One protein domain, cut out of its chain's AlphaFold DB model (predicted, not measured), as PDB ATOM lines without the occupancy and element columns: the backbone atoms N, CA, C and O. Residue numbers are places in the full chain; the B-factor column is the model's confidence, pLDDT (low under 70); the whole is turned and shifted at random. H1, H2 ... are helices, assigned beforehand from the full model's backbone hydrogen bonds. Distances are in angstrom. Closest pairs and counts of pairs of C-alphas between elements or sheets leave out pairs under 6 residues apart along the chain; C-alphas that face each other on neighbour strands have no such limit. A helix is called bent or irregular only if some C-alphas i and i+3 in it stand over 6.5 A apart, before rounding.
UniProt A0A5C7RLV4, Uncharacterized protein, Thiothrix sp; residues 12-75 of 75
ATOM      1  N   ALA A  12     179.049 268.701 158.874       86.50
ATOM      2  CA  ALA A  12     178.899 267.398 159.517       86.50
ATOM      3  C   ALA A  12     177.420 267.018 159.692       86.50
ATOM      4  O   ALA A  12     177.023 265.908 159.335       86.50
ATOM      5  N   GLU A  13     176.595 267.958 160.155       82.19
ATOM      6  CA  GLU A  13     175.154 267.767 160.321       82.19
ATOM      7  C   GLU A  13     174.447 267.583 158.970       82.19
ATOM      8  O   GLU A  13     173.630 266.676 158.810       82.19
ATOM      9  N   ALA A  14     174.816 268.380 157.959       83.88
ATOM     10  CA  ALA A  14     174.300 268.217 156.602       83.88
ATOM     11  C   ALA A  14     174.632 266.826 156.039       83.88
ATOM     12  O   ALA A  14     173.768 266.160 155.469       83.88
ATOM     13  N   LYS A  15     175.866 266.349 156.254       85.56
ATOM     14  CA  LYS A  15     176.321 265.028 155.806       85.56
ATOM     15  C   LYS A  15     175.609 263.894 156.541       85.56
ATOM     16  O   LYS A  15     175.279 262.887 155.919       85.56
ATOM     17  N   ALA A  16     175.354 264.048 157.839       83.31
ATOM     18  CA  ALA A  16     174.594 263.081 158.628       83.31
ATOM     19  C   ALA A  16     173.135 262.989 158.155       83.31
ATOM     20  O   ALA A  16     172.645 261.888 157.908       83.31
ATOM     21  N   ARG A  17     172.473 264.133 157.931       80.94
ATOM     22  CA  ARG A  17     171.102 264.181 157.397       80.94
ATOM     23  C   ARG A  17     171.008 263.586 155.993       80.94
ATOM     24  O   ARG A  17     170.122 262.780 155.742       80.94
ATOM     25  N   LEU A  18     171.951 263.913 155.107       79.81
ATOM     26  CA  LEU A  18     172.030 263.319 153.768       79.81
ATOM     27  C   LEU A  18     172.171 261.796 153.830       79.81
ATOM     28  O   LEU A  18     171.442 261.096 153.140       79.81
ATOM     29  N   ARG A  19     173.056 261.266 154.682       79.00
ATOM     30  CA  ARG A  19     173.195 259.810 154.849       79.00
ATOM     31  C   ARG A  19     171.925 259.158 155.391       79.00
ATOM     32  O   ARG A  19     171.553 258.099 154.897       79.00
ATOM     33  N   ALA A  20     171.252 259.792 156.350       77.56
ATOM     34  CA  ALA A  20     169.985 259.299 156.883       77.56
ATOM     35  C   ALA A  20     168.883 259.259 155.809       77.56
ATOM     36  O   ALA A  20     168.136 258.289 155.742       77.56
ATOM     37  N   SER A  21     168.814 260.266 154.933       70.44
ATOM     38  CA  SER A  21     167.863 260.293 153.815       70.44
ATOM     39  C   SER A  21     168.199 259.297 152.702       70.44
ATOM     40  O   SER A  21     167.295 258.706 152.123       70.44
ATOM     41  N   VAL A  22     169.484 259.091 152.397       66.06
ATOM     42  CA  VAL A  22     169.926 258.170 151.334       66.06
ATOM     43  C   VAL A  22     169.712 256.706 151.728       66.06
ATOM     44  O   VAL A  22     169.343 255.900 150.882       66.06
ATOM     45  N   ALA A  23     169.875 256.360 153.009       62.25
ATOM     46  CA  ALA A  23     169.682 254.993 153.491       62.25
ATOM     47  C   ALA A  23     168.227 254.490 153.392       62.25
ATOM     48  O   ALA A  23     167.998 253.291 153.513       62.25
ATOM     49  N   GLN A  24     167.245 255.375 153.186       62.72
ATOM     50  CA  GLN A  24     165.827 255.004 153.168       62.72
ATOM     51  C   GLN A  24     165.275 254.637 151.789       62.72
ATOM     52  O   GLN A  24     164.183 254.080 151.715       62.72
ATOM     53  N   ILE A  25     165.985 254.936 150.699       67.62
ATOM     54  CA  ILE A  25     165.471 254.655 149.355       67.62
ATOM     55  C   ILE A  25     165.979 253.280 148.911       67.62
ATOM     56  O   ILE A  25     167.017 253.163 148.261       67.62
ATOM     57  N   ASP A  26     165.252 252.224 149.281       73.19
ATOM     58  CA  ASP A  26     165.502 250.873 148.767       73.19
ATOM     59  C   ASP A  26     164.905 250.745 147.354       73.19
ATOM     60  O   ASP A  26     163.757 250.347 147.155       73.19
ATOM     61  N   TYR A  27     165.705 251.088 146.342       70.81
ATOM     62  CA  TYR A  27     165.333 250.969 144.926       70.81
ATOM     63  C   TYR A  27     165.000 249.530 144.493       70.81
ATOM     64  O   TYR A  27     164.405 249.327 143.434       70.81
ATOM     65  N   LEU A  28     165.390 248.530 145.289       75.00
ATOM     66  CA  LEU A  28     165.134 247.117 145.031       75.00
ATOM     67  C   LEU A  28     163.909 246.600 145.794       75.00
ATOM     68  O   LEU A  28     163.493 245.462 145.570       75.00
ATOM     69  N   GLU A  29     163.288 247.413 146.650       77.88
ATOM     70  CA  GLU A  29     162.069 247.046 147.371       77.88
ATOM     71  C   GLU A  29     160.942 246.574 146.429       77.88
ATOM     72  O   GLU A  29     160.354 245.521 146.704       77.88
ATOM     73  N   PRO A  30     160.659 247.239 145.285       70.62
ATOM     74  CA  PRO A  30     159.616 246.783 144.365       70.62
ATOM     75  C   PRO A  30     159.950 245.428 143.727       70.62
ATOM     76  O   PRO A  30     159.072 244.578 143.583       70.62
ATOM     77  N   LEU A  31     161.231 245.206 143.406       71.19
ATOM     78  CA  LEU A  31     161.746 243.943 142.870       71.19
ATOM     79  C   LEU A  31     161.616 242.804 143.885       71.19
ATOM     80  O   LEU A  31     161.280 241.684 143.509       71.19
ATOM     81  N   ARG A  32     161.856 243.087 145.169       74.81
ATOM     82  CA  ARG A  32     161.775 242.093 146.244       74.81
ATOM     83  C   ARG A  32     160.329 241.740 146.593       74.81
ATOM     84  O   ARG A  32     160.045 240.577 146.854       74.81
ATOM     85  N   LYS A  33     159.420 242.721 146.592       79.44
ATOM     86  CA  LYS A  33     158.004 242.497 146.926       79.44
ATOM     87  C   LYS A  33     157.246 241.785 145.815       79.44
ATOM     88  O   LYS A  33     156.470 240.888 146.109       79.44
ATOM     89  N   ASN A  34     157.467 242.174 144.559       72.62
ATOM     90  CA  ASN A  34     156.748 241.627 143.413       72.62
ATOM     91  C   ASN A  34     157.700 241.482 142.213       72.62
ATOM     92  O   ASN A  34     157.722 242.349 141.336       72.62
ATOM     93  N   PRO A  35     158.478 240.387 142.135       71.44
ATOM     94  CA  PRO A  35     159.448 240.195 141.056       71.44
ATOM     95  C   PRO A  35     158.771 239.956 139.697       71.44
ATOM     96  O   PRO A  35     159.238 240.452 138.673       71.44
ATOM     97  N   TRP A  36     157.642 239.241 139.674       79.38
ATOM     98  CA  TRP A  36     156.977 238.819 138.435       79.38
ATOM     99  C   TRP A  36     156.468 239.974 137.558       79.38
ATOM    100  O   TRP A  36     156.749 239.952 136.359       79.38
ATOM    101  N   PRO A  37     155.788 241.009 138.094       76.75
ATOM    102  CA  PRO A  37     155.385 242.163 137.293       76.75
ATOM    103  C   PRO A  37     156.577 242.942 136.731       76.75
ATOM    104  O   PRO A  37     156.526 243.377 135.585       76.75
ATOM    105  N   VAL A  38     157.663 243.088 137.498       72.69
ATOM    106  CA  VAL A  38     158.865 243.815 137.052       72.69
ATOM    107  C   VAL A  38     159.558 243.072 135.912       72.69
ATOM    108  O   VAL A  38     159.906 243.677 134.899       72.69
ATOM    109  N   ILE A  39     159.688 241.749 136.036       75.62
ATOM    110  CA  ILE A  39     160.201 240.888 134.965       75.62
ATOM    111  C   ILE A  39     159.286 240.970 133.735       75.62
ATOM    112  O   ILE A  39     159.775 241.129 132.620       75.62
ATOM    113  N   GLY A  40     157.964 240.940 133.927       78.31
ATOM    114  CA  GLY A  40     156.983 241.081 132.849       78.31
ATOM    115  C   GLY A  40     157.108 242.410 132.098       78.31
ATOM    116  O   GLY A  40     157.160 242.416 130.870       78.31
ATOM    117  N   ILE A  41     157.235 243.529 132.816       78.81
ATOM    118  CA  ILE A  41     157.440 244.862 132.228       78.81
ATOM    119  C   ILE A  41     158.775 244.926 131.479       78.81
ATOM    120  O   ILE A  41     158.826 245.465 130.375       78.81
ATOM    121  N   GLY A  42     159.840 244.337 132.030       77.75
ATOM    122  CA  GLY A  42     161.144 244.250 131.369       77.75
ATOM    123  C   GLY A  42     161.102 243.437 130.073       77.75
ATOM    124  O   GLY A  42     161.646 243.866 129.058       77.75
ATOM    125  N   LEU A  43     160.400 242.300 130.070       79.94
ATOM    126  CA  LEU A  43     160.231 241.459 128.883       79.94
ATOM    127  C   LEU A  43     159.366 242.137 127.817       79.94
ATOM    128  O   LEU A  43     159.736 242.133 126.644       79.94
ATOM    129  N   VAL A  44     158.248 242.755 128.204       82.19
ATOM    130  CA  VAL A  44     157.367 243.476 127.272       82.19
ATOM    131  C   VAL A  44     158.070 244.713 126.714       82.19
ATOM    132  O   VAL A  44     158.069 244.923 125.503       82.19
ATOM    133  N   GLY A  45     158.730 245.501 127.566       80.44
ATOM    134  CA  GLY A  45     159.511 246.667 127.158       80.44
ATOM    135  C   GLY A  45     160.675 246.290 126.242       80.44
ATOM    136  O   GLY A  45     160.847 246.903 125.191       80.44
ATOM    137  N   GLY A  46     161.416 245.232 126.580       75.75
ATOM    138  CA  GLY A  46     162.493 244.691 125.752       75.75
ATOM    139  C   GLY A  46     161.996 244.159 124.407       75.75
ATOM    140  O   GLY A  46     162.613 244.423 123.380       75.75
ATOM    141  N   PHE A  47     160.846 243.484 124.378       74.06
ATOM    142  CA  PHE A  47     160.226 243.000 123.144       74.06
ATOM    143  C   PHE A  47     159.743 244.142 122.242       74.06
ATOM    144  O   PHE A  47     159.967 244.110 121.030       74.06
ATOM    145  N   LEU A  48     159.110 245.170 122.812       75.56
ATOM    146  CA  LEU A  48     158.653 246.345 122.067       75.56
ATOM    147  C   LEU A  48     159.830 247.178 121.552       75.56
ATOM    148  O   LEU A  48     159.828 247.569 120.386       75.56
ATOM    149  N   PHE A  49     160.858 247.382 122.379       73.69
ATOM    150  CA  PHE A  49     162.097 248.039 121.975       73.69
ATOM    151  C   PHE A  49     162.805 247.254 120.869       73.69
ATOM    152  O   PHE A  49     163.172 247.827 119.849       73.69
ATOM    153  N   HIS A  50     162.913 245.932 121.001       64.81
ATOM    154  CA  HIS A  50     163.482 245.065 119.970       64.81
ATOM    155  C   HIS A  50     162.687 245.109 118.655       64.81
ATOM    156  O   HIS A  50     163.257 245.188 117.567       64.81
ATOM    157  N   ARG A  51     161.350 245.116 118.738       67.44
ATOM    158  CA  ARG A  51     160.463 245.242 117.573       67.44
ATOM    159  C   ARG A  51     160.599 246.605 116.888       67.44
ATOM    160  O   ARG A  51     160.534 246.656 115.660       67.44
ATOM    161  N   ALA A  52     160.783 247.677 117.657       66.25
ATOM    162  CA  ALA A  52     161.003 249.029 117.148       66.25
ATOM    163  C   ALA A  52     162.423 249.215 116.587       66.25
ATOM    164  O   ALA A  52     162.612 249.891 115.581       66.25
ATOM    165  N   SER A  53     163.415 248.553 117.180       62.12
ATOM    166  CA  SER A  53     164.834 248.660 116.830       62.12
ATOM    167  C   SER A  53     165.248 247.742 115.669       62.12
ATOM    168  O   SER A  53     166.434 247.450 115.497       62.12
ATOM    169  N   LYS A  54     164.283 247.286 114.853       56.41
ATOM    170  CA  LYS A  54     164.489 246.452 113.659       56.41
ATOM    171  C   LYS A  54     165.451 247.111 112.662       56.41
ATOM    172  O   LYS A  54     165.044 247.770 111.710       56.41
ATOM    173  N   LYS A  55     166.739 246.827 112.847       53.66
ATOM    174  CA  LYS A  55     167.753 246.785 111.789       53.66
ATOM    175  C   LYS A  55     168.551 245.480 111.744       53.66
ATOM    176  O   LYS A  55     169.346 245.348 110.831       53.66
ATOM    177  N   ASN A  56     168.331 244.498 112.629       52.84
ATOM    178  CA  ASN A  56     168.964 243.180 112.470       52.84
ATOM    179  C   ASN A  56     168.110 242.023 113.006       52.84
ATOM    180  O   ASN A  56     167.976 241.780 114.205       52.84
ATOM    181  N   THR A  57     167.528 241.301 112.056       53.16
ATOM    182  CA  THR A  57     166.514 240.257 112.215       53.16
ATOM    183  C   THR A  57     167.162 238.869 112.267       53.16
ATOM    184  O   THR A  57     166.869 238.033 111.423       53.16
ATOM    185  N   ALA A  58     168.083 238.618 113.202       54.28
ATOM    186  CA  ALA A  58     168.766 237.311 113.252       54.28
ATOM    187  C   ALA A  58     168.954 236.695 114.650       54.28
ATOM    188  O   ALA A  58     169.138 235.490 114.749       54.28
ATOM    189  N   LEU A  59     168.864 237.469 115.739       53.81
ATOM    190  CA  LEU A  59     169.213 236.977 117.089       53.81
ATOM    191  C   LEU A  59     168.029 236.774 118.047       53.81
ATOM    192  O   LEU A  59     168.224 236.396 119.197       53.81
ATOM    193  N   THR A  60     166.794 237.012 117.603       56.09
ATOM    194  CA  THR A  60     165.622 237.060 118.506       56.09
ATOM    195  C   THR A  60     164.628 235.934 118.367       56.09
ATOM    196  O   THR A  60     163.696 235.846 119.160       56.09
ATOM    197  N   THR A  61     164.852 235.024 117.431       61.75
ATOM    198  CA  THR A  61     164.017 233.839 117.291       61.75
ATOM    199  C   THR A  61     164.277 232.845 118.424       61.75
ATOM    200  O   THR A  61     163.318 232.443 119.062       61.75
ATOM    201  N   GLY A  62     165.532 232.541 118.778       60.41
ATOM    202  CA  GLY A  62     165.848 231.451 119.720       60.41
ATOM    203  C   GLY A  62     165.396 231.659 121.175       60.41
ATOM    204  O   GLY A  62     164.786 230.773 121.766       60.41
ATOM    205  N   LEU A  63     165.660 232.830 121.771       63.91
ATOM    206  CA  LEU A  63     165.315 233.080 123.184       63.91
ATOM    207  C   LEU A  63     163.804 233.271 123.387       63.91
ATOM    208  O   LEU A  63     163.239 232.849 124.395       63.91
ATOM    209  N   PHE A  64     163.145 233.889 122.405       65.31
ATOM    210  CA  PHE A  64     161.704 234.110 122.424       65.31
ATOM    211  C   PHE A  64     160.928 232.806 122.209       65.31
ATOM    212  O   PHE A  64     159.945 232.565 122.911       65.31
ATOM    213  N   THR A  65     161.377 231.929 121.300       66.88
ATOM    214  CA  THR A  65     160.765 230.602 121.125       66.88
ATOM    215  C   THR A  65     160.936 229.741 122.369       66.88
ATOM    216  O   THR A  65     159.963 229.128 122.799       66.88
ATOM    217  N   LEU A  66     162.116 229.768 123.001       73.00
ATOM    218  CA  LEU A  66     162.367 229.036 124.244       73.00
ATOM    219  C   LEU A  66     161.454 229.526 125.381       73.00
ATOM    220  O   LEU A  66     160.862 228.722 126.096       73.00
ATOM    221  N   GLY A  67     161.281 230.847 125.512       71.38
ATOM    222  CA  GLY A  67     160.365 231.441 126.489       71.38
ATOM    223  C   GLY A  67     158.897 231.076 126.244       71.38
ATOM    224  O   GLY A  67     158.172 230.761 127.186       71.38
ATOM    225  N   MET A  68     158.460 231.056 124.980       73.00
ATOM    226  CA  MET A  68     157.104 230.643 124.603       73.00
ATOM    227  C   MET A  68     156.842 229.152 124.852       73.00
ATOM    228  O   MET A  68     155.754 228.793 125.300       73.00
ATOM    229  N   GLU A  69     157.812 228.281 124.577       74.00
ATOM    230  CA  GLU A  69     157.697 226.851 124.885       74.00
ATOM    231  C   GLU A  69     157.639 226.592 126.388       74.00
ATOM    232  O   GLU A  69     156.801 225.809 126.837       74.00
ATOM    233  N   LEU A  70     158.461 227.289 127.178       71.25
ATOM    234  CA  LEU A  70     158.425 227.163 128.632       71.25
ATOM    235  C   LEU A  70     157.068 227.604 129.196       71.25
ATOM    236  O   LEU A  70     156.488 226.900 130.017       71.25
ATOM    237  N   ALA A  71     156.525 228.723 128.707       67.75
ATOM    238  CA  ALA A  71     155.214 229.222 129.119       67.75
ATOM    239  C   ALA A  71     154.069 228.267 128.739       67.75
ATOM    240  O   ALA A  71     153.109 228.123 129.490       67.75
ATOM    241  N   ARG A  72     154.175 227.584 127.592       68.38
ATOM    242  CA  ARG A  72     153.188 226.587 127.155       68.38
ATOM    243  C   ARG A  72     153.245 225.306 127.988       68.38
ATOM    244  O   ARG A  72     152.218 224.669 128.160       68.38
ATOM    245  N   LYS A  73     154.419 224.942 128.509       63.53
ATOM    246  CA  LYS A  73     154.611 223.752 129.354       63.53
ATOM    247  C   LYS A  73     154.088 223.930 130.789       63.53
ATOM    248  O   LYS A  73     153.909 222.944 131.492       63.53
ATOM    249  N   TRP A  74     153.883 225.171 131.230       52.25
ATOM    250  CA  TRP A  74     153.412 225.520 132.578       52.25
ATOM    251  C   TRP A  74     151.906 225.847 132.640       52.25
ATOM    252  O   TRP A  74     151.429 226.319 133.671       52.25
ATOM    253  N   LYS A  75     151.164 225.606 131.552       45.66
ATOM    254  CA  LYS A  75     149.704 225.719 131.460       45.66
ATOM    255  C   LYS A  75     149.099 224.332 131.274       45.66
ATOM    256  O   LYS A  75     147.998 224.117 131.822       45.66
TER     257      LYS A  75
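This is residues 12 to 75 of the 75 residues of an uncharacterized protein of Thiothrix sp (UniProt A0A5C7RLV4). The printed part is an open zigzag of four helices with no packed core: H1 forms one end of the long axis, a thin link leads from it to the short H2, the chain turns there into the long H3, and after a loop H4 folds back to make an open V with H3. The middle of this V is empty, and no helix touches another. The printed part has 64 residues, 47 of them in the named helices H1, H2, H3 and H4, in that order along the chain; there is no named strand and the class is all helix. The whole is extended, with a radius of gyration of the C-alphas of 19.6 A, and flat, with spans of 56 by 34 by 13 A.

H1, residues 12 to 22, stands free, as do residues 23 to 29 after it. A short link of six residues joins H1 to H2, residues 29 to 33, yet the two helices are apart. A tight link of one residue joins H2 to H3, residues 35 to 52. H2 and H3 are close but not clearly touching, with 2 pairs of C-alphas within 8 A; the closest are those of Leu 31 and Val 38, 6.5 A apart. A short link of eight residues joins H3 to H4, residues 61 to 73, and these two helices are apart as well. H1 is apart from H3 and from H4, and H2 is apart from H4. In H1, H2, H3 and H4 every O i to N i+4 pair is within hydrogen-bond range.

H1 begins at C-alpha 12 at (178.899, 267.398, 159.517) and is 15.3 A long from first to last C-alpha, Ala 12 to Val 22. H2, Glu 29 to Lys 33, is 6.1 A long. H3, the longest helix with 18 residues, is 25.5 A long and begins at C-alpha 35 at (159.448, 240.195, 141.056). H4 runs from Thr 61 to Lys 73 over 18.3 A and ends at C-alpha 73 at (154.611, 223.752, 129.354). No helix is bent or irregular.

The two C-alphas farthest apart are those of Ala 12 and Lys 73, at 58.3 A. The printed part has no cut, ends at the chain's last residue, Lys 75, and has no long link. Besides residues 12 to 29, residues 32 to 37, 52 to 59 and 65 to 75 stand free. The mean pLDDT of the printed part is 70.4, and this predicted model has low confidence, under 70, at residues 22 to 25, 50 to 65 and 71 to 75.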